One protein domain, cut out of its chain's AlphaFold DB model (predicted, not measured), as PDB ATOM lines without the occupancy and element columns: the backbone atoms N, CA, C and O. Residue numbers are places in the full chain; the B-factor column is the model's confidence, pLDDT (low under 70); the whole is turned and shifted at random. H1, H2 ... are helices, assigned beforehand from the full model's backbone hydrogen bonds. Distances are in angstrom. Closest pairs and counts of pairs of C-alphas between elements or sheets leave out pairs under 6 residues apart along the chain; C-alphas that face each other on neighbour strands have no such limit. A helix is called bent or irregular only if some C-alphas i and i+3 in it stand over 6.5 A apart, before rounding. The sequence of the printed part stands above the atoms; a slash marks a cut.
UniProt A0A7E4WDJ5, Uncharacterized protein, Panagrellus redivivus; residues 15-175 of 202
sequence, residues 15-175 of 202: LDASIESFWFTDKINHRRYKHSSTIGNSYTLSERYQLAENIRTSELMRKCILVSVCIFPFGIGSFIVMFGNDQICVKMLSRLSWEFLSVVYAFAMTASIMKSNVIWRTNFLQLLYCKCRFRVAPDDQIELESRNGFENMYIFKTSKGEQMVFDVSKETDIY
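Overview. This is residues 15 to 175 of the 202 residues of an uncharacterized protein of Panagrellus redivivus (UniProt A0A7E4WDJ5). Three long helices run back and forth in a flat zigzag: H2, which bends, lies in the middle, with H1 along one side of its first arm and H3 along the other side of H2, past its second arm and the end part of the first. At the end of H3 the path turns a corner into H4, H5 follows near H4, and a long loop, residues 149 to 167, leads back to the short helix H6 near the beginning of H2; residues 145 to 154 stick out. The printed part has 161 residues with six named helices, H1 to H6 in order along the chain, and no named strand, and the class is all helix. The whole is only just loose, close to extended, with a radius of gyration of the C-alphas of 22.5 A, and it is flat, spanning 75 by 48 by 20 A.

Along the chain. H1 is residues 15 to 39, 36.0 A from first to last C-alpha, and begins at C-alpha 15 at (121.323, 62.161, 90.508). H2 is residues 45 to 84, assigned as one helix by its hydrogen bonds, but it is bent: C-alphas 70 and 73 are 6.8 A apart. Its arms are H2a, residues 45 to 70, 37.8 A long, and H2b, residues 73 to 84, 16.1 A long. H3 is residues 88 to 116, 42.1 A long, and ends at C-alpha 116 at (138.446, 78.851, 94.392). H4 is residues 118 to 132, 20.2 A long, and H5 is residues 138 to 148, 15.5 A long. H6 is residues 168 to 175, 10.8 A long, and ends at C-alpha 175 at (141.888, 65.208, 124.425).

Arrangement. H1 and H2a form a helical hairpin; they touch through residues 26 to 36 of H1 and 48 to 58 of H2a, and the closest C-alphas, those of Asp 26 and Ser 58, are 6.2 A apart. They run opposite ways at a shallow tilt of 34 degrees, only just short of steep. The arms H2a and H2b stand at a steep tilt of 40 degrees. H2b and H3 form a second helical hairpin, opposite ways at a shallow tilt of 19 degrees, with the C-alphas of Met 82 and Lys 91 closest at 4.7 A. Residues 105 to 116 of H3 touch residues 59 to 68 of H2a, opposite ways at a shallow tilt of 22 degrees, with the C-alphas of Leu 60 and Ser 116 closest at 5.9 A. H3 and H4 touch only at the corner by their link, and only just, with 3 pairs of C-alphas within 8 A; the closest are those of Met 114 and Arg 121, 5.4 A apart, and the lines are about perpendicular at 77 degrees. H5 is close to H4 but not clearly touching it, with the C-alphas of Thr 122 and Leu 144 closest at 7.6 A. H6 is close to H2a but not clearly touching it, with the C-alphas of Leu 45 and Glu 171 closest at 7.3 A. H1 and H3 are apart. Every O i to N i+4 pair is within hydrogen-bond range in H1, H2a, H2b, H3, H4 and H6; in H5 it is 5 of 7.

Size, cuts and confidence. The two C-alphas farthest apart are those of Gln 87 and Ser 169, at 75.2 A. The printed part has no cut. The link from H5 to H6, 19 residues, is long, and the other four links are tight. Residues 145 to 154 stand free, of which 145 to 148 belong to H5. The mean pLDDT of the printed part is 75.7, and 53 residues are under 70: residue 37 and residues 39 to 42, 119 to 120 and 129 to 174.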
ATOM      1  N   LEU A  15     120.697  60.843  90.639       79.25
ATOM      2  CA  LEU A  15     121.323  62.161  90.508       79.25
ATOM      3  C   LEU A  15     120.702  63.170  91.474       79.25
ATOM      4  O   LEU A  15     121.441  63.860  92.178       79.25
ATOM      5  N   ASP A  16     119.376  63.194  91.575       81.38
ATOM      6  CA  ASP A  16     118.657  64.082  92.490       81.38
ATOM      7  C   ASP A  16     119.015  63.773  93.948       81.38
ATOM      8  O   ASP A  16     119.425  64.669  94.688       81.38
ATOM      9  N   ALA A  17     119.016  62.493  94.339       83.88
ATOM     10  CA  ALA A  17     119.448  62.074  95.673       83.88
ATOM     11  C   ALA A  17     120.914  62.451  95.966       83.88
ATOM     12  O   ALA A  17     121.264  62.841  97.085       83.88
ATOM     13  N   SER A  18     121.790  62.376  94.959       86.31
ATOM     14  CA  SER A  18     123.197  62.773  95.093       86.31
ATOM     15  C   SER A  18     123.343  64.284  95.300       86.31
ATOM     16  O   SER A  18     124.091  64.716  96.178       86.31
ATOM     17  N   ILE A  19     122.597  65.098  94.551       84.19
ATOM     18  CA  ILE A  19     122.601  66.559  94.696       84.19
ATOM     19  C   ILE A  19     122.023  66.958  96.059       84.19
ATOM     20  O   ILE A  19     122.624  67.760  96.776       84.19
ATOM     21  N   GLU A  20     120.900  66.370  96.464       86.94
ATOM     22  CA  GLU A  20     120.283  66.639  97.764       86.94
ATOM     23  C   GLU A  20     121.197  66.251  98.930       86.94
ATOM     24  O   GLU A  20     121.379  67.036  99.866       86.94
ATOM     25  N   SER A  21     121.834  65.077  98.863       86.88
ATOM     26  CA  SER A  21     122.780  64.633  99.895       86.88
ATOM     27  C   SER A  21     124.014  65.536  99.989       86.88
ATOM     28  O   SER A  21     124.501  65.796 101.097       86.88
ATOM     29  N   PHE A  22     124.475  66.095  98.863       89.62
ATOM     30  CA  PHE A  22     125.539  67.095  98.838       89.62
ATOM     31  C   PHE A  22     125.124  68.371  99.582       89.62
ATOM     32  O   PHE A  22     125.816  68.788 100.513       89.62
ATOM     33  N   TRP A  23     123.969  68.959  99.249       88.25
ATOM     34  CA  TRP A  23     123.469  70.169  99.918       88.25
ATOM     35  C   TRP A  23     123.179  69.948 101.402       88.25
ATOM     36  O   TRP A  23     123.419  70.829 102.233       88.25
ATOM     37  N   PHE A  24     122.680  68.766 101.755       89.31
ATOM     38  CA  PHE A  24     122.448  68.388 103.141       89.31
ATOM     39  C   PHE A  24     123.760  68.326 103.933       89.31
ATOM     40  O   PHE A  24     123.862  68.921 105.010       89.31
ATOM     41  N   THR A  25     124.780  67.671 103.377       88.00
ATOM     42  CA  THR A  25     126.120  67.582 103.976       88.00
ATOM     43  C   THR A  25     126.762  68.961 104.121       88.00
ATOM     44  O   THR A  25     127.256  69.298 105.199       88.00
ATOM     45  N   ASP A  26     126.689  69.794 103.082       88.62
ATOM     46  CA  ASP A  26     127.201  71.170 103.092       88.62
ATOM     47  C   ASP A  26     126.556  72.008 104.209       88.62
ATOM     48  O   ASP A  26     127.233  72.632 105.033       88.62
ATOM     49  N   LYS A  27     125.227  71.925 104.332       89.31
ATOM     50  CA  LYS A  27     124.461  72.600 105.385       89.31
ATOM     51  C   LYS A  27     124.844  72.120 106.785       89.31
ATOM     52  O   LYS A  27     124.915  72.932 107.712       89.31
ATOM     53  N   ILE A  28     125.080  70.820 106.969       88.56
ATOM     54  CA  ILE A  28     125.552  70.270 108.247       88.56
ATOM     55  C   ILE A  28     126.953  70.788 108.570       88.56
ATOM     56  O   ILE A  28     127.180  71.223 109.701       88.56
ATOM     57  N   ASN A  29     127.867  70.788 107.598       87.81
ATOM     58  CA  ASN A  29     129.237  71.260 107.785       87.81
ATOM     59  C   ASN A  29     129.259  72.731 108.220       87.81
ATOM     60  O   ASN A  29     129.873  73.061 109.234       87.81
ATOM     61  N   HIS A  30     128.486  73.594 107.555       84.88
ATOM     62  CA  HIS A  30     128.344  74.997 107.950       84.88
ATOM     63  C   HIS A  30     127.764  75.176 109.361       84.88
ATOM     64  O   HIS A  30     128.236  76.019 110.130       84.88
ATOM     65  N   ARG A  31     126.759  74.376 109.740       86.38
ATOM     66  CA  ARG A  31     126.183  74.410 111.096       86.38
ATOM     67  C   ARG A  31     127.199  73.992 112.156       86.38
ATOM     68  O   ARG A  31     127.313  74.668 113.177       86.38
ATOM     69  N   ARG A  32     127.945  72.911 111.908       84.00
ATOM     70  CA  ARG A  32     129.004  72.431 112.805       84.00
ATOM     71  C   ARG A  32     130.112  73.468 112.954       84.00
ATOM     72  O   ARG A  32     130.567  73.681 114.069       84.00
ATOM     73  N   TYR A  33     130.482  74.161 111.876       81.81
ATOM     74  CA  TYR A  33     131.540  75.178 111.912       81.81
ATOM     75  C   TYR A  33     131.127  76.403 112.723       81.81
ATOM     76  O   TYR A  33     131.879  76.902 113.561       81.81
ATOM     77  N   LYS A  34     129.876  76.848 112.558       81.44
ATOM     78  CA  LYS A  34     129.317  77.907 113.403       81.44
ATOM     79  C   LYS A  34     129.307  77.486 114.874       81.44
ATOM     80  O   LYS A  34     129.722  78.254 115.735       81.44
ATOM     81  N   HIS A  35     128.890  76.252 115.159       80.06
ATOM     82  CA  HIS A  35     128.871  75.717 116.519       80.06
ATOM     83  C   HIS A  35     130.276  75.610 117.132       80.06
ATOM     84  O   HIS A  35     130.465  76.007 118.281       80.06
ATOM     85  N   SER A  36     131.277  75.150 116.369       73.62
ATOM     86  CA  SER A  36     132.666  75.074 116.833       73.62
ATOM     87  C   SER A  36     133.246  76.450 117.142       73.62
ATOM     88  O   SER A  36     133.957  76.599 118.133       73.62
ATOM     89  N   SER A  37     132.897  77.463 116.343       69.12
ATOM     90  CA  SER A  37     133.330  78.843 116.570       69.12
ATOM     91  C   SER A  37     132.669  79.489 117.791       69.12
ATOM     92  O   SER A  37     133.282  80.353 118.405       69.12
ATOM     93  N   THR A  38     131.434  79.112 118.142       73.25
ATOM     94  CA  THR A  38     130.712  79.696 119.289       73.25
ATOM     95  C   THR A  38     131.018  78.989 120.610       73.25
ATOM     96  O   THR A  38     131.095  79.650 121.639       73.25
ATOM     97  N   ILE A  39     131.182  77.659 120.607       66.06
ATOM     98  CA  ILE A  39     131.294  76.875 121.852       66.06
ATOM     99  C   ILE A  39     132.742  76.520 122.211       66.06
ATOM    100  O   ILE A  39     133.000  76.185 123.362       66.06
ATOM    101  N   GLY A  40     133.705  76.646 121.290       58.03
ATOM    102  CA  GLY A  40     135.148  76.714 121.576       58.03
ATOM    103  C   GLY A  40     135.813  75.513 122.271       58.03
ATOM    104  O   GLY A  40     137.035  75.438 122.251       58.03
ATOM    105  N   ASN A  41     135.053  74.564 122.826       59.84
ATOM    106  CA  ASN A  41     135.524  73.483 123.699       59.84
ATOM    107  C   ASN A  41     134.969  72.094 123.329       59.84
ATOM    108  O   ASN A  41     135.291  71.118 123.998       59.84
ATOM    109  N   SER A  42     134.130  71.981 122.294       66.75
ATOM    110  CA  SER A  42     133.543  70.687 121.892       66.75
ATOM    111  C   SER A  42     134.330  69.960 120.799       66.75
ATOM    112  O   SER A  42     134.103  68.772 120.604       66.75
ATOM    113  N   TYR A  43     135.220  70.664 120.092       71.06
ATOM    114  CA  TYR A  43     135.966  70.130 118.949       71.06
ATOM    115  C   TYR A  43     137.466  70.325 119.122       71.06
ATOM    116  O   TYR A  43     137.890  71.424 119.504       71.06
ATOM    117  N   THR A  44     138.242  69.306 118.765       78.38
ATOM    118  CA  THR A  44     139.708  69.380 118.679       78.38
ATOM    119  C   THR A  44     140.150  70.261 117.504       78.38
ATOM    120  O   THR A  44     139.376  70.570 116.591       78.38
ATOM    121  N   LEU A  45     141.411  70.680 117.496       71.94
ATOM    122  CA  LEU A  45     142.054  71.434 116.422       71.94
ATOM    123  C   LEU A  45     142.014  70.662 115.102       71.94
ATOM    124  O   LEU A  45     141.736  71.252 114.058       71.94
ATOM    125  N   SER A  46     142.234  69.345 115.142       76.06
ATOM    126  CA  SER A  46     142.164  68.496 113.950       76.06
ATOM    127  C   SER A  46     140.748  68.447 113.374       76.06
ATOM    128  O   SER A  46     140.583  68.581 112.163       76.06
ATOM    129  N   GLU A  47     139.717  68.357 114.218       79.19
ATOM    130  CA  GLU A  47     138.314  68.400 113.787       79.19
ATOM    131  C   GLU A  47     137.942  69.760 113.188       79.19
ATOM    132  O   GLU A  47     137.283  69.820 112.150       79.19
ATOM    133  N   ARG A  48     138.394  70.866 113.791       78.69
ATOM    134  CA  ARG A  48     138.171  72.217 113.246       78.69
ATOM    135  C   ARG A  48     138.862  72.409 111.903       78.69
ATOM    136  O   ARG A  48     138.265  72.990 110.997       78.69
ATOM    137  N   TYR A  49     140.085  71.900 111.759       80.94
ATOM    138  CA  TYR A  49     140.815  71.931 110.496       80.94
ATOM    139  C   TYR A  49     140.091  71.125 109.412       80.94
ATOM    140  O   TYR A  49     139.831  71.649 108.330       80.94
ATOM    141  N   GLN A  50     139.697  69.883 109.715       84.00
ATOM    142  CA  GLN A  50     138.927  69.041 108.793       84.00
ATOM    143  C   GLN A  50     137.611  69.707 108.389       84.00
ATOM    144  O   GLN A  50     137.221  69.667 107.227       84.00
ATOM    145  N   LEU A  51     136.929  70.356 109.330       83.81
ATOM    146  CA  LEU A  51     135.661  71.021 109.073       83.81
ATOM    147  C   LEU A  51     135.813  72.266 108.192       83.81
ATOM    148  O   LEU A  51     135.015  72.464 107.274       83.81
ATOM    149  N   ALA A  52     136.845  73.078 108.436       80.56
ATOM    150  CA  ALA A  52     137.184  74.210 107.578       80.56
ATOM    151  C   ALA A  52     137.509  73.745 106.149       80.56
ATOM    152  O   ALA A  52     137.038  74.337 105.176       80.56
ATOM    153  N   GLU A  53     138.250  72.643 106.019       80.62
ATOM    154  CA  GLU A  53     138.605  72.067 104.726       80.62
ATOM    155  C   GLU A  53     137.399  71.456 103.999       80.62
ATOM    156  O   GLU A  53     137.234  71.654 102.792       80.62
ATOM    157  N   ASN A  54     136.492  70.804 104.723       86.44
ATOM    158  CA  ASN A  54     135.246  70.282 104.165       86.44
ATOM    159  C   ASN A  54     134.339  71.400 103.629       86.44
ATOM    160  O   ASN A  54     133.731  71.237 102.578       86.44
ATOM    161  N   ILE A  55     134.273  72.551 104.306       85.50
ATOM    162  CA  ILE A  55     133.534  73.722 103.803       85.50
ATOM    163  C   ILE A  55     134.220  74.321 102.571       85.50
ATOM    164  O   ILE A  55     133.573  74.704 101.601       85.50
ATOM    165  N   ARG A  56     135.553  74.409 102.575       83.00
ATOM    166  CA  ARG A  56     136.301  74.922 101.420       83.00
ATOM    167  C   ARG A  56     136.085  74.048 100.182       83.00
ATOM    168  O   ARG A  56     135.861  74.552  99.081       83.00
ATOM    169  N   THR A  57     136.157  72.734 100.363       83.62
ATOM    170  CA  THR A  57     135.933  71.753  99.296       83.62
ATOM    171  C   THR A  57     134.476  71.735  98.838       83.62
ATOM    172  O   THR A  57     134.243  71.670  97.631       83.62
ATOM    173  N   SER A  58     133.498  71.884  99.738       85.88
ATOM    174  CA  SER A  58     132.085  71.993  99.355       85.88
ATOM    175  C   SER A  58     131.788  73.280  98.576       85.88
ATOM    176  O   SER A  58     131.100  73.226  97.559       85.88
ATOM    177  N   GLU A  59     132.369  74.423  98.945       85.56
ATOM    178  CA  GLU A  59     132.241  75.671  98.178       85.56
ATOM    179  C   GLU A  59     132.811  75.549  96.754       85.56
ATOM    180  O   GLU A  59     132.212  76.064  95.800       85.56
ATOM    181  N   LEU A  60     133.947  74.859  96.596       85.50
ATOM    182  CA  LEU A  60     134.522  74.537  95.287       85.50
ATOM    183  C   LEU A  60     133.589  73.613  94.496       85.50
ATOM    184  O   LEU A  60     133.241  73.926  93.357       85.50
ATOM    185  N   MET A  61     133.152  72.507  95.104       86.38
ATOM    186  CA  MET A  61     132.249  71.547  94.468       86.38
ATOM    187  C   MET A  61     130.942  72.209  94.033       86.38
ATOM    188  O   MET A  61     130.491  71.973  92.920       86.38
ATOM    189  N   ARG A  62     130.381  73.118  94.839       87.31
ATOM    190  CA  ARG A  62     129.175  73.880  94.492       87.31
ATOM    191  C   ARG A  62     129.353  74.685  93.205       87.31
ATOM    192  O   ARG A  62     128.460  74.693  92.361       87.31
ATOM    193  N   LYS A  63     130.494  75.362  93.038       86.69
ATOM    194  CA  LYS A  63     130.798  76.115  91.809       86.69
ATOM    195  C   LYS A  63     130.953  75.180  90.608       86.69
ATOM    196  O   LYS A  63     130.411  75.479  89.551       86.69
ATOM    197  N   CYS A  64     131.638  74.048  90.782       87.62
ATOM    198  CA  CYS A  64     131.780  73.033  89.738       87.62
ATOM    199  C   CYS A  64     130.420  72.459  89.314       87.62
ATOM    200  O   CYS A  64     130.131  72.407  88.124       87.62
ATOM    201  N   ILE A  65     129.560  72.102  90.274       88.44
ATOM    202  CA  ILE A  65     128.200  71.613  90.014       88.44
ATOM    203  C   ILE A  65     127.406  72.654  89.222       88.44
ATOM    204  O   ILE A  65     126.776  72.298  88.234       88.44
ATOM    205  N   LEU A  66     127.472  73.936  89.598       88.25
ATOM    206  CA  LEU A  66     126.770  75.006  88.882       88.25
ATOM    207  C   LEU A  66     127.234  75.109  87.422       88.25
ATOM    208  O   LEU A  66     126.400  75.140  86.521       88.25
ATOM    209  N   VAL A  67     128.547  75.106  87.175       89.25
ATOM    210  CA  VAL A  67     129.103  75.127  85.809       89.25
ATOM    211  C   VAL A  67     128.629  73.915  85.005       89.25
ATOM    212  O   VAL A  67     128.179  74.073  83.869       89.25
ATOM    213  N   SER A  68     128.668  72.721  85.598       88.19
ATOM    214  CA  SER A  68     128.202  71.496  84.949       88.19
ATOM    215  C   SER A  68     126.709  71.545  84.631       88.19
ATOM    216  O   SER A  68     126.332  71.271  83.498       88.19
ATOM    217  N   VAL A  69     125.858  71.959  85.574       88.12
ATOM    218  CA  VAL A  69     124.402  72.071  85.366       88.12
ATOM    219  C   VAL A  69     124.065  73.102  84.286       88.12
ATOM    220  O   VAL A  69     123.120  72.896  83.532       88.12
ATOM    221  N   CYS A  70     124.837  74.183  84.157       88.50
ATOM    222  CA  CYS A  70     124.619  75.169  83.101       88.50
ATOM    223  C   CYS A  70     125.020  74.661  81.710       88.50
ATOM    224  O   CYS A  70     124.360  74.999  80.736       88.50
ATOM    225  N   ILE A  71     126.099  73.884  81.596       89.56
ATOM    226  CA  ILE A  71     126.678  73.488  80.301       89.56
ATOM    227  C   ILE A  71     126.088  72.165  79.795       89.56
ATOM    228  O   ILE A  71     125.780  72.027  78.613       89.56
ATOM    229  N   PHE A  72     125.894  71.194  80.682       88.44
ATOM    230  CA  PHE A  72     125.501  69.829  80.331       88.44
ATOM    231  C   PHE A  72     124.176  69.713  79.544       88.44
ATOM    232  O   PHE A  72     124.145  68.937  78.585       88.44
ATOM    233  N   PRO A  73     123.114  70.503  79.824       89.50
ATOM    234  CA  PRO A  73     121.872  70.463  79.048       89.50
ATOM    235  C   PRO A  73     122.070  70.832  77.575       89.50
ATOM    236  O   PRO A  73     121.472  70.207  76.699       89.50
ATOM    237  N   PHE A  74     122.949  71.797  77.282       89.69
ATOM    238  CA  PHE A  74     123.292  72.148  75.901       89.69
ATOM    239  C   PHE A  74     124.022  71.002  75.203       89.69
ATOM    240  O   PHE A  74     123.793  70.755  74.022       89.69
ATOM    241  N   GLY A  75     124.854  70.262  75.941       89.25
ATOM    242  CA  GLY A  75     125.564  69.096  75.426       89.25
ATOM    243  C   GLY A  75     124.605  67.971  75.059       89.25
ATOM    244  O   GLY A  75     124.656  67.464  73.940       89.25
ATOM    245  N   ILE A  76     123.685  67.639  75.966       88.81
ATOM    246  CA  ILE A  76     122.638  66.642  75.710       88.81
ATOM    247  C   ILE A  76     121.761  67.074  74.530       88.81
ATOM    248  O   ILE A  76     121.509  66.269  73.637       88.81
ATOM    249  N   GLY A  77     121.337  68.340  74.479       87.50
ATOM    250  CA  GLY A  77     120.548  68.864  73.362       87.50
ATOM    251  C   GLY A  77     121.276  68.722  72.022       87.50
ATOM    252  O   GLY A  77     120.704  68.230  71.051       87.50
ATOM    253  N   SER A  78     122.566  69.061  71.994       87.94
ATOM    254  CA  SER A  78     123.433  68.881  70.827       87.94
ATOM    255  C   SER A  78     123.525  67.411  70.402       87.94
ATOM    256  O   SER A  78     123.424  67.097  69.218       87.94
ATOM    257  N   PHE A  79     123.662  66.500  71.368       87.94
ATOM    258  CA  PHE A  79     123.734  65.062  71.124       87.94
ATOM    259  C   PHE A  79     122.424  64.511  70.544       87.94
ATOM    260  O   PHE A  79     122.447  63.809  69.536       87.94
ATOM    261  N   ILE A  80     121.273  64.878  71.115       89.75
ATOM    262  CA  ILE A  80     119.954  64.452  70.618       89.75
ATOM    263  C   ILE A  80     119.749  64.915  69.171       89.75
ATOM    264  O   ILE A  80     119.329  64.124  68.329       89.75
ATOM    265  N   VAL A  81     120.091  66.168  68.858       90.00
ATOM    266  CA  VAL A  81     119.964  66.716  67.498       90.00
ATOM    267  C   VAL A  81     120.874  65.984  66.504       90.00
ATOM    268  O   VAL A  81     120.463  65.748  65.367       90.00
ATOM    269  N   MET A  82     122.072  65.575  66.929       87.56
ATOM    270  CA  MET A  82     123.021  64.843  66.087       87.56
ATOM    271  C   MET A  82     122.490  63.470  65.645       87.56
ATOM    272  O   MET A  82     122.724  63.060  64.507       87.56
ATOM    273  N   PHE A  83     121.770  62.763  66.523       86.19
ATOM    274  CA  PHE A  83     121.219  61.434  66.229       86.19
ATOM    275  C   PHE A  83     119.776  61.453  65.716       86.19
ATOM    276  O   PHE A  83     119.373  60.518  65.031       86.19
ATOM    277  N   GLY A  84     118.997  62.487  66.040       85.94
ATOM    278  CA  GLY A  84     117.564  62.548  65.746       85.94
ATOM    279  C   GLY A  84     117.183  63.203  64.416       85.94
ATOM    280  O   GLY A  84     116.019  63.134  64.034       85.94
ATOM    281  N   ASN A  85     118.113  63.860  63.716       85.00
ATOM    282  CA  ASN A  85     117.822  64.564  62.464       85.00
ATOM    283  C   ASN A  85     118.692  64.041  61.325       85.00
ATOM    284  O   ASN A  85     119.906  64.041  61.464       85.00
ATOM    285  N   ASP A  86     118.098  63.673  60.187       85.12
ATOM    286  CA  ASP A  86     118.813  63.134  59.022       85.12
ATOM    287  C   ASP A  86     119.462  64.174  58.106       85.12
ATOM    288  O   ASP A  86     120.295  63.828  57.266       85.12
ATOM    289  N   GLN A  87     119.162  65.459  58.293       92.12
ATOM    290  CA  GLN A  87     119.789  66.519  57.516       92.12
ATOM    291  C   GLN A  87     121.281  66.651  57.854       92.12
ATOM    292  O   GLN A  87     121.662  66.980  58.980       92.12
ATOM    293  N   ILE A  88     122.134  66.470  56.841       88.31
ATOM    294  CA  ILE A  88     123.603  66.509  56.963       88.31
ATOM    295  C   ILE A  88     124.086  67.818  57.604       88.31
ATOM    296  O   ILE A  88     124.928  67.786  58.501       88.31
ATOM    297  N   CYS A  89     123.520  68.964  57.205       88.88
ATOM    298  CA  CYS A  89     123.888  70.271  57.756       88.88
ATOM    299  C   CYS A  89     123.637  70.358  59.268       88.88
ATOM    300  O   CYS A  89     124.469  70.886  60.004       88.88
ATOM    301  N   VAL A  90     122.522  69.802  59.747       88.56
ATOM    302  CA  VAL A  90     122.161  69.814  61.172       88.56
ATOM    303  C   VAL A  90     123.053  68.861  61.972       88.56
ATOM    304  O   VAL A  90     123.496  69.215  63.065       88.56
ATOM    305  N   LYS A  91     123.409  67.695  61.412       88.56
ATOM    306  CA  LYS A  91     124.390  66.775  62.020       88.56
ATOM    307  C   LYS A  91     125.775  67.417  62.152       88.56
ATOM    308  O   LYS A  91     126.418  67.301  63.191       88.56
ATOM    309  N   MET A  92     126.239  68.126  61.121       90.00
ATOM    310  CA  MET A  92     127.529  68.825  61.171       90.00
ATOM    311  C   MET A  92     127.526  69.967  62.188       90.00
ATOM    312  O   MET A  92     128.469  70.088  62.969       90.00
ATOM    313  N   LEU A  93     126.458  70.770  62.221       90.88
ATOM    314  CA  LEU A  93     126.331  71.878  63.167       90.88
ATOM    315  C   LEU A  93     126.263  71.385  64.618       90.88
ATOM    316  O   LEU A  93     126.953  71.929  65.474       90.88
ATOM    317  N   SER A  94     125.492  70.325  64.882       90.31
ATOM    318  CA  SER A  94     125.379  69.714  66.215       90.31
ATOM    319  C   SER A  94     126.675  69.044  66.685       90.31
ATOM    320  O   SER A  94     127.012  69.088  67.869       90.31
ATOM    321  N   ARG A  95     127.459  68.465  65.770       89.19
ATOM    322  CA  ARG A  95     128.803  67.982  66.100       89.19
ATOM    323  C   ARG A  95     129.727  69.139  66.479       89.19
ATOM    324  O   ARG A  95     130.418  69.057  67.488       89.19
ATOM    325  N   LEU A  96     129.715  70.225  65.705       92.75
ATOM    326  CA  LEU A  96     130.530  71.406  65.992       92.75
ATOM    327  C   LEU A  96     130.164  72.035  67.343       92.75
ATOM    328  O   LEU A  96     131.061  72.393  68.105       92.75
ATOM    329  N   SER A  97     128.872  72.145  67.667       91.06
ATOM    330  CA  SER A  97     128.442  72.667  68.965       91.06
ATOM    331  C   SER A  97     128.857  71.767  70.125       91.06
ATOM    332  O   SER A  97     129.254  72.296  71.157       91.06
ATOM    333  N   TRP A  98     128.839  70.439  69.963       90.25
ATOM    334  CA  TRP A  98     129.345  69.514  70.982       90.25
ATOM    335  C   TRP A  98     130.844  69.713  71.251       90.25
ATOM    336  O   TRP A  98     131.251  69.874  72.403       90.25
ATOM    337  N   GLU A  99     131.655  69.771  70.192       92.12
ATOM    338  CA  GLU A  99     133.101  69.995  70.310       92.12
ATOM    339  C   GLU A  99     133.393  71.351  70.968       92.12
ATOM    340  O   GLU A  99     134.154  71.428  71.935       92.12
ATOM    341  N   PHE A 100     132.718  72.415  70.519       92.62
ATOM    342  CA  PHE A 100     132.856  73.752  71.097       92.62
ATOM    343  C   PHE A 100     132.477  73.780  72.582       92.62
ATOM    344  O   PHE A 100     133.200  74.348  73.403       92.62
ATOM    345  N   LEU A 101     131.373  73.128  72.948       93.06
ATOM    346  CA  LEU A 101     130.909  73.065  74.327       93.06
ATOM    347  C   LEU A 101     131.901  72.327  75.233       93.06
ATOM    348  O   LEU A 101     132.113  72.751  76.368       93.06
ATOM    349  N   SER A 102     132.547  71.267  74.733       89.44
ATOM    350  CA  SER A 102     133.564  70.530  75.491       89.44
ATOM    351  C   SER A 102     134.786  71.401  75.811       89.44
ATOM    352  O   SER A 102     135.281  71.397  76.941       89.44
ATOM    353  N   VAL A 103     135.213  72.232  74.855       93.38
ATOM    354  CA  VAL A 103     136.301  73.198  75.042       93.38
ATOM    355  C   VAL A 103     135.897  74.268  76.056       93.38
ATOM    356  O   VAL A 103     136.637  74.529  77.006       93.38
ATOM    357  N   VAL A 104     134.704  74.852  75.910       92.62
ATOM    358  CA  VAL A 104     134.180  75.850  76.859       92.62
ATOM    359  C   VAL A 104     134.077  75.270  78.270       92.62
ATOM    360  O   VAL A 104     134.471  75.935  79.229       92.62
ATOM    361  N   TYR A 105     133.618  74.024  78.410       92.00
ATOM    362  CA  TYR A 105     133.552  73.323  79.689       92.00
ATOM    363  C   TYR A 105     134.931  73.176  80.334       92.00
ATOM    364  O   TYR A 105     135.092  73.516  81.507       92.00
ATOM    365  N   ALA A 106     135.935  72.733  79.571       91.00
ATOM    366  CA  ALA A 106     137.298  72.588  80.072       91.00
ATOM    367  C   ALA A 106     137.837  73.921  80.618       91.00
ATOM    368  O   ALA A 106     138.293  73.982  81.761       91.00
ATOM    369  N   PHE A 107     137.693  75.012  79.858       91.06
ATOM    370  CA  PHE A 107     138.120  76.340  80.309       91.06
ATOM    371  C   PHE A 107     137.334  76.836  81.530       91.06
ATOM    372  O   PHE A 107     137.937  77.341  82.481       91.06
ATOM    373  N   ALA A 108     136.009  76.683  81.540       89.44
ATOM    374  CA  ALA A 108     135.158  77.123  82.644       89.44
ATOM    375  C   ALA A 108     135.465  76.369  83.949       89.44
ATOM    376  O   ALA A 108     135.524  76.978  85.023       89.44
ATOM    377  N   MET A 109     135.715  75.060  83.861       87.31
ATOM    378  CA  MET A 109     136.103  74.228  85.000       87.31
ATOM    379  C   MET A 109     137.469  74.631  85.548       87.31
ATOM    380  O   MET A 109     137.594  74.894  86.746       87.31
ATOM    381  N   THR A 110     138.481  74.769  84.686       87.44
ATOM    382  CA  THR A 110     139.812  75.221  85.109       87.44
ATOM    383  C   THR A 110     139.748  76.607  85.749       87.44
ATOM    384  O   THR A 110     140.305  76.808  86.827       87.44
ATOM    385  N   ALA A 111     139.007  77.551  85.162       86.62
ATOM    386  CA  ALA A 111     138.826  78.886  85.732       86.62
ATOM    387  C   ALA A 111     138.130  78.855  87.106       86.62
ATOM    388  O   ALA A 111     138.518  79.590  88.018       86.62
ATOM    389  N   SER A 112     137.130  77.988  87.283       85.56
ATOM    390  CA  SER A 112     136.394  77.843  88.548       85.56
ATOM    391  C   SER A 112     137.262  77.269  89.667       85.56
ATOM    392  O   SER A 112     137.207  77.751  90.804       85.56
ATOM    393  N   ILE A 113     138.110  76.291  89.339       84.88
ATOM    394  CA  ILE A 113     139.086  75.710  90.270       84.88
ATOM    395  C   ILE A 113     140.131  76.760  90.656       84.88
ATOM    396  O   ILE A 113     140.365  76.990  91.845       84.88
ATOM    397  N   MET A 114     140.687  77.461  89.665       82.19
ATOM    398  CA  MET A 114     141.695  78.504  89.868       82.19
ATOM    399  C   MET A 114     141.184  79.661  90.731       82.19
ATOM    400  O   MET A 114     141.907  80.147  91.593       82.19
ATOM    401  N   LYS A 115     139.923  80.080  90.568       78.75
ATOM    402  CA  LYS A 115     139.320  81.117  91.424       78.75
ATOM    403  C   LYS A 115     139.062  80.661  92.858       78.75
ATOM    404  O   LYS A 115     138.953  81.499  93.745       78.75
ATOM    405  N   SER A 116     138.876  79.366  93.086       73.50
ATOM    406  CA  SER A 116     138.446  78.851  94.392       73.50
ATOM    407  C   SER A 116     139.610  78.446  95.284       73.50
ATOM    408  O   SER A 116     139.469  78.431  96.502       73.50
ATOM    409  N   ASN A 117     140.761  78.119  94.698       73.00
ATOM    410  CA  ASN A 117     141.938  77.735  95.452       73.00
ATOM    411  C   ASN A 117     143.023  78.804  95.324       73.00
ATOM    412  O   ASN A 117     143.827  78.782  94.393       73.00
ATOM    413  N   VAL A 118     143.041  79.721  96.297       70.75
ATOM    414  CA  VAL A 118     144.011  80.823  96.369       70.75
ATOM    415  C   VAL A 118     145.439  80.289  96.277       70.75
ATOM    416  O   VAL A 118     146.204  80.783  95.469       70.75
ATOM    417  N   ILE A 119     145.770  79.195  96.974       69.88
ATOM    418  CA  ILE A 119     147.116  78.594  96.945       69.88
ATOM    419  C   ILE A 119     147.516  78.191  95.519       69.88
ATOM    420  O   ILE A 119     148.638  78.449  95.085       69.88
ATOM    421  N   TRP A 120     146.599  77.565  94.780       69.81
ATOM    422  CA  TRP A 120     146.859  77.127  93.407       69.81
ATOM    423  C   TRP A 120     146.973  78.317  92.462       69.81
ATOM    424  O   TRP A 120     147.871  78.336  91.623       69.81
ATOM    425  N   ARG A 121     146.124  79.334  92.642       77.44
ATOM    426  CA  ARG A 121     146.220  80.610  91.927       77.44
ATOM    427  C   ARG A 121     147.583  81.253  92.135       77.44
ATOM    428  O   ARG A 121     148.241  81.588  91.157       77.44
ATOM    429  N   THR A 122     148.027  81.376  93.382       70.50
ATOM    430  CA  THR A 122     149.298  82.014  93.729       70.50
ATOM    431  C   THR A 122     150.483  81.245  93.153       70.50
ATOM    432  O   THR A 122     151.332  81.846  92.503       70.50
ATOM    433  N   ASN A 123     150.523  79.918  93.313       73.50
ATOM    434  CA  ASN A 123     151.604  79.090  92.769       73.50
ATOM    435  C   ASN A 123     151.650  79.155  91.234       73.50
ATOM    436  O   ASN A 123     152.721  79.246  90.637       73.50
ATOM    437  N   PHE A 124     150.488  79.144  90.581       77.38
ATOM    438  CA  PHE A 124     150.398  79.274  89.131       77.38
ATOM    439  C   PHE A 124     150.863  80.652  88.654       77.38
ATOM    440  O   PHE A 124     151.652  80.733  87.716       77.38
ATOM    441  N   LEU A 125     150.438  81.732  89.319       75.75
ATOM    442  CA  LEU A 125     150.890  83.092  89.020       75.75
ATOM    443  C   LEU A 125     152.395  83.253  89.252       75.75
ATOM    444  O   LEU A 125     153.056  83.876  88.431       75.75
ATOM    445  N   GLN A 126     152.955  82.647  90.302       74.31
ATOM    446  CA  GLN A 126     154.402  82.625  90.538       74.31
ATOM    447  C   GLN A 126     155.152  81.911  89.407       74.31
ATOM    448  O   GLN A 126     156.153  82.429  88.918       74.31
ATOM    449  N   LEU A 127     154.655  80.767  88.928       76.69
ATOM    450  CA  LEU A 127     155.244  80.073  87.776       76.69
ATOM    451  C   LEU A 127     155.174  80.919  86.498       76.69
ATOM    452  O   LEU A 127     156.144  80.986  85.738       76.69
ATOM    453  N   LEU A 128     154.045  81.589  86.272       75.06
ATOM    454  CA  LEU A 128     153.815  82.447  85.111       75.06
ATOM    455  C   LEU A 128     154.672  83.719  85.174       75.06
ATOM    456  O   LEU A 128     155.205  84.158  84.157       75.06
ATOM    457  N   TYR A 129     154.885  84.265  86.369       69.81
ATOM    458  CA  TYR A 129     155.801  85.372  86.627       69.81
ATOM    459  C   TYR A 129     157.253  84.970  86.345       69.81
ATOM    460  O   TYR A 129     157.931  85.626  85.551       69.81
ATOM    461  N   CYS A 130     157.706  83.851  86.924       69.69
ATOM    462  CA  CYS A 130     159.072  83.352  86.769       69.69
ATOM    463  C   CYS A 130     159.423  83.008  85.316       69.69
ATOM    464  O   CYS A 130     160.568  83.202  84.913       69.69
ATOM    465  N   LYS A 131     158.463  82.522  84.514       68.25
ATOM    466  CA  LYS A 131     158.709  82.174  83.105       68.25
ATOM    467  C   LYS A 131     158.387  83.279  82.102       68.25
ATOM    468  O   LYS A 131     159.128  83.428  81.136       68.25
ATOM    469  N   CYS A 132     157.308  84.033  82.291       62.78
ATOM    470  CA  CYS A 132     156.783  84.931  81.258       62.78
ATOM    471  C   CYS A 132     156.981  86.423  81.569       62.78
ATOM    472  O   CYS A 132     156.580  87.250  80.754       62.78
ATOM    473  N   ARG A 133     157.570  86.791  82.724       60.44
ATOM    474  CA  ARG A 133     157.731  88.194  83.176       60.44
ATOM    475  C   ARG A 133     156.431  89.015  83.125       60.44
ATOM    476  O   ARG A 133     156.460  90.232  82.947       60.44
ATOM    477  N   PHE A 134     155.278  88.365  83.281       59.19
ATOM    478  CA  PHE A 134     153.996  89.063  83.334       59.19
ATOM    479  C   PHE A 134     153.918  89.893  84.616       59.19
ATOM    480  O   PHE A 134     154.114  89.370  85.710       59.19
ATOM    481  N   ARG A 135     153.644  91.195  84.490       54.22
ATOM    482  CA  ARG A 135     153.505  92.100  85.636       54.22
ATOM    483  C   ARG A 135     152.214  91.740  86.380       54.22
ATOM    484  O   ARG A 135     151.126  91.907  85.837       54.22
ATOM    485  N   VAL A 136     152.353  91.186  87.584       56.91
ATOM    486  CA  VAL A 136     151.235  90.801  88.459       56.91
ATOM    487  C   VAL A 136     150.459  92.057  88.868       56.91
ATOM    488  O   VAL A 136     151.067  93.099  89.119       56.91
ATOM    489  N   ALA A 137     149.127  91.975  88.893       58.81
ATOM    490  CA  ALA A 137     148.278  93.076  89.337       58.81
ATOM    491  C   ALA A 137     148.578  93.425  90.811       58.81
ATOM    492  O   ALA A 137     148.870  92.523  91.595       58.81
ATOM    493  N   PRO A 138     148.507  94.706  91.213       54.00
ATOM    494  CA  PRO A 138     148.906  95.142  92.557       54.00
ATOM    495  C   PRO A 138     148.113  94.461  93.689       54.00
ATOM    496  O   PRO A 138     148.665  94.239  94.762       54.00
ATOM    497  N   ASP A 139     146.866  94.057  93.436       57.72
ATOM    498  CA  ASP A 139     146.007  93.356  94.407       57.72
ATOM    499  C   ASP A 139     146.550  91.953  94.764       57.72
ATOM    500  O   ASP A 139     146.567  91.544  95.923       57.72
ATOM    501  N   ASP A 140     147.117  91.250  93.778       54.50
ATOM    502  CA  ASP A 140     147.737  89.931  93.964       54.50
ATOM    503  C   ASP A 140     149.156  90.032  94.574       54.50
ATOM    504  O   ASP A 140     149.672  89.052  95.112       54.50
ATOM    505  N   GLN A 141     149.806  91.206  94.510       51.88
ATOM    506  CA  GLN A 141     151.128  91.444  95.115       51.88
ATOM    507  C   GLN A 141     151.052  91.615  96.637       51.88
ATOM    508  O   GLN A 141     151.904  91.079  97.344       51.88
ATOM    509  N   ILE A 142     150.008  92.281  97.147       55.03
ATOM    510  CA  ILE A 142     149.763  92.449  98.592       55.03
ATOM    511  C   ILE A 142     149.534  91.082  99.259       55.03
ATOM    512  O   ILE A 142     150.036  90.815 100.354       55.03
ATOM    513  N   GLU A 143     148.825  90.180  98.577       54.66
ATOM    514  CA  GLU A 143     148.596  88.805  99.036       54.66
ATOM    515  C   GLU A 143     149.892  87.962  99.013       54.66
ATOM    516  O   GLU A 143     150.097  87.104  99.877       54.66
ATOM    517  N   LEU A 144     150.807  88.244  98.072       52.12
ATOM    518  CA  LEU A 144     152.126  87.605  97.967       52.12
ATOM    519  C   LEU A 144     153.099  88.070  99.069       52.12
ATOM    520  O   LEU A 144     153.764  87.241  99.692       52.12
ATOM    521  N   GLU A 145     153.177  89.379  99.326       50.88
ATOM    522  CA  GLU A 145     154.062  89.971 100.344       50.88
ATOM    523  C   GLU A 145     153.603  89.654 101.769       50.88
ATOM    524  O   GLU A 145     154.429  89.314 102.620       50.88
ATOM    525  N   SER A 146     152.287  89.644 102.010       52.66
ATOM    526  CA  SER A 146     151.701  89.177 103.272       52.66
ATOM    527  C   SER A 146     152.142  87.750 103.615       52.66
ATOM    528  O   SER A 146     152.305  87.412 104.784       52.66
ATOM    529  N   ARG A 147     152.405  86.899 102.615       48.91
ATOM    530  CA  ARG A 147     152.844  85.517 102.834       48.91
ATOM    531  C   ARG A 147     154.349  85.393 103.088       48.91
ATOM    532  O   ARG A 147     154.731  84.626 103.967       48.91
ATOM    533  N   ASN A 148     155.184  86.167 102.391       46.03
ATOM    534  CA  ASN A 148     156.639  86.160 102.601       46.03
ATOM    535  C   ASN A 148     157.049  86.766 103.958       46.03
ATOM    536  O   ASN A 148     158.065  86.371 104.521       46.03
ATOM    537  N   GLY A 149     156.249  87.672 104.531       39.56
ATOM    538  CA  GLY A 149     156.458  88.185 105.894       39.56
ATOM    539  C   GLY A 149     155.992  87.249 107.023       39.56
ATOM    540  O   GLY A 149     156.233  87.539 108.193       39.56
ATOM    541  N   PHE A 150     155.319  86.137 106.702       40.66
ATOM    542  CA  PHE A 150     154.610  85.275 107.661       40.66
ATOM    543  C   PHE A 150     155.344  83.975 108.032       40.66
ATOM    544  O   PHE A 150     154.789  83.165 108.775       40.66
ATOM    545  N   GLU A 151     156.576  83.757 107.561       41.50
ATOM    546  CA  GLU A 151     157.361  82.553 107.894       41.50
ATOM    547  C   GLU A 151     157.787  82.479 109.378       41.50
ATOM    548  O   GLU A 151     158.169  81.410 109.846       41.50
ATOM    549  N   ASN A 152     157.649  83.561 110.159       35.38
ATOM    550  CA  ASN A 152     158.193  83.654 111.524       35.38
ATOM    551  C   ASN A 152     157.175  83.568 112.680       35.38
ATOM    552  O   ASN A 152     157.536  83.842 113.824       35.38
ATOM    553  N   MET A 153     155.916  83.184 112.449       34.97
ATOM    554  CA  MET A 153     154.946  83.062 113.548       34.97
ATOM    555  C   MET A 153     154.078  81.816 113.370       34.97
ATOM    556  O   MET A 153     153.330  81.718 112.399       34.97
ATOM    557  N   TYR A 154     154.165  80.873 114.318       43.16
ATOM    558  CA  TYR A 154     153.382  79.627 114.399       43.16
ATOM    559  C   TYR A 154     151.889  79.890 114.675       43.16
ATOM    560  O   TYR A 154     151.299  79.384 115.626       43.16
ATOM    561  N   ILE A 155     151.263  80.728 113.858       47.94
ATOM    562  CA  ILE A 155     149.827  80.938 113.857       47.94
ATOM    563  C   ILE A 155     149.229  79.862 112.955       47.94
ATOM    564  O   ILE A 155     149.351  79.932 111.731       47.94
ATOM    565  N   PHE A 156     148.553  78.880 113.550       51.84
ATOM    566  CA  PHE A 156     147.736  77.945 112.788       51.84
ATOM    567  C   PHE A 156     146.611  78.726 112.104       51.84
ATOM    568  O   PHE A 156     145.744  79.300 112.758       51.84
ATOM    569  N   LYS A 157     146.644  78.793 110.772       55.50
ATOM    570  CA  LYS A 157     145.572  79.379 109.963       55.50
ATOM    571  C   LYS A 157     144.684  78.262 109.417       55.50
ATOM    572  O   LYS A 157     145.169  77.181 109.084       55.50
ATOM    573  N   THR A 158     143.381  78.508 109.322       58.09
ATOM    574  CA  THR A 158     142.459  77.646 108.573       58.09
ATOM    575  C   THR A 158     142.816  77.688 107.084       58.09
ATOM    576  O   THR A 158     143.506  78.600 106.622       58.09
ATOM    577  N   SER A 159     142.309  76.749 106.280       54.91
ATOM    578  CA  SER A 159     142.499  76.779 104.820       54.91
ATOM    579  C   SER A 159     141.804  77.959 104.117       54.91
ATOM    580  O   SER A 159     142.000  78.165 102.919       54.91
ATOM    581  N   LYS A 160     141.043  78.769 104.869       52.03
ATOM    582  CA  LYS A 160     140.499  80.073 104.462       52.03
ATOM    583  C   LYS A 160     141.405  81.259 104.831       52.03
ATOM    584  O   LYS A 160     141.052  82.397 104.550       52.03
ATOM    585  N   GLY A 161     142.554  81.011 105.459       55.09
ATOM    586  CA  GLY A 161     143.479  82.047 105.927       55.09
ATOM    587  C   GLY A 161     143.084  82.695 107.258       55.09
ATOM    588  O   GLY A 161     143.825  83.545 107.750       55.09
ATOM    589  N   GLU A 162     141.966  82.283 107.865       61.12
ATOM    590  CA  GLU A 162     141.523  82.781 109.171       61.12
ATOM    591  C   GLU A 162     142.439  82.245 110.275       61.12
ATOM    592  O   GLU A 162     142.800  81.067 110.285       61.12
ATOM    593  N   GLN A 163     142.816  83.097 111.223       56.91
ATOM    594  CA  GLN A 163     143.636  82.704 112.363       56.91
ATOM    595  C   GLN A 163     142.842  81.771 113.289       56.91
ATOM    596  O   GLN A 163     141.823  82.169 113.852       56.91
ATOM    597  N   MET A 164     143.311  80.531 113.475       58.19
ATOM    598  CA  MET A 164     142.780  79.663 114.522       58.19
ATOM    599  C   MET A 164     143.367  80.113 115.854       58.19
ATOM    600  O   MET A 164     144.543  79.894 116.143       58.19
ATOM    601  N   VAL A 165     142.542  80.765 116.671       57.31
ATOM    602  CA  VAL A 165     142.892  81.060 118.060       57.31
ATOM    603  C   VAL A 165     142.928  79.733 118.816       57.31
ATOM    604  O   VAL A 165     141.898  79.080 118.994       57.31
ATOM    605  N   PHE A 166     144.131  79.321 119.205       55.25
ATOM    606  CA  PHE A 166     144.404  78.062 119.885       55.25
ATOM    607  C   PHE A 166     144.916  78.328 121.296       55.25
ATOM    608  O   PHE A 166     145.789  79.169 121.504       55.25
ATOM    609  N   ASP A 167     144.372  77.591 122.253       56.09
ATOM    610  CA  ASP A 167     144.772  77.624 123.652       56.09
ATOM    611  C   ASP A 167     145.204  76.203 124.030       56.09
ATOM    612  O   ASP A 167     144.371  75.297 124.125       56.09
ATOM    613  N   VAL A 168     146.517  76.005 124.179       61.81
ATOM    614  CA  VAL A 168     147.152  74.684 124.353       61.81
ATOM    615  C   VAL A 168     146.550  73.913 125.532       61.81
ATOM    616  O   VAL A 168     146.375  72.695 125.471       61.81
ATOM    617  N   SER A 169     146.191  74.632 126.600       62.00
ATOM    618  CA  SER A 169     145.590  74.044 127.799       62.00
ATOM    619  C   SER A 169     144.216  73.447 127.499       62.00
ATOM    620  O   SER A 169     143.917  72.334 127.923       62.00
ATOM    621  N   LYS A 170     143.391  74.153 126.717       64.50
ATOM    622  CA  LYS A 170     142.034  73.704 126.376       64.50
ATOM    623  C   LYS A 170     142.048  72.516 125.423       64.50
ATOM    624  O   LYS A 170     141.208  71.632 125.543       64.50
ATOM    625  N   GLU A 171     143.006  72.472 124.504       63.97
ATOM    626  CA  GLU A 171     143.189  71.340 123.591       63.97
ATOM    627  C   GLU A 171     143.493  70.042 124.353       63.97
ATOM    628  O   GLU A 171     142.909  68.987 124.093       63.97
ATOM    629  N   THR A 172     144.379  70.155 125.342       65.88
ATOM    630  CA  THR A 172     144.802  69.053 126.206       65.88
ATOM    631  C   THR A 172     143.616  68.527 127.023       65.88
ATOM    632  O   THR A 172     143.375  67.321 127.060       65.88
ATOM    633  N   ASP A 173     142.795  69.426 127.574       69.69
ATOM    634  CA  ASP A 173     141.569  69.068 128.300       69.69
ATOM    635  C   ASP A 173     140.538  68.348 127.421       69.69
ATOM    636  O   ASP A 173     139.866  67.423 127.881       69.69
ATOM    637  N   ILE A 174     140.386  68.757 126.157       68.38
ATOM    638  CA  ILE A 174     139.479  68.096 125.208       68.38
ATOM    639  C   ILE A 174     139.980  66.683 124.904       68.38
ATOM    640  O   ILE A 174     139.183  65.743 124.943       68.38
ATOM    641  N   TYR A 175     141.284  66.518 124.663       70.44
ATOM    642  CA  TYR A 175     141.888  65.208 124.425       70.44
ATOM    643  C   TYR A 175     141.670  64.265 125.617       70.44
ATOM    644  O   TYR A 175     141.175  63.151 125.441       70.44
TER     645      TYR A 175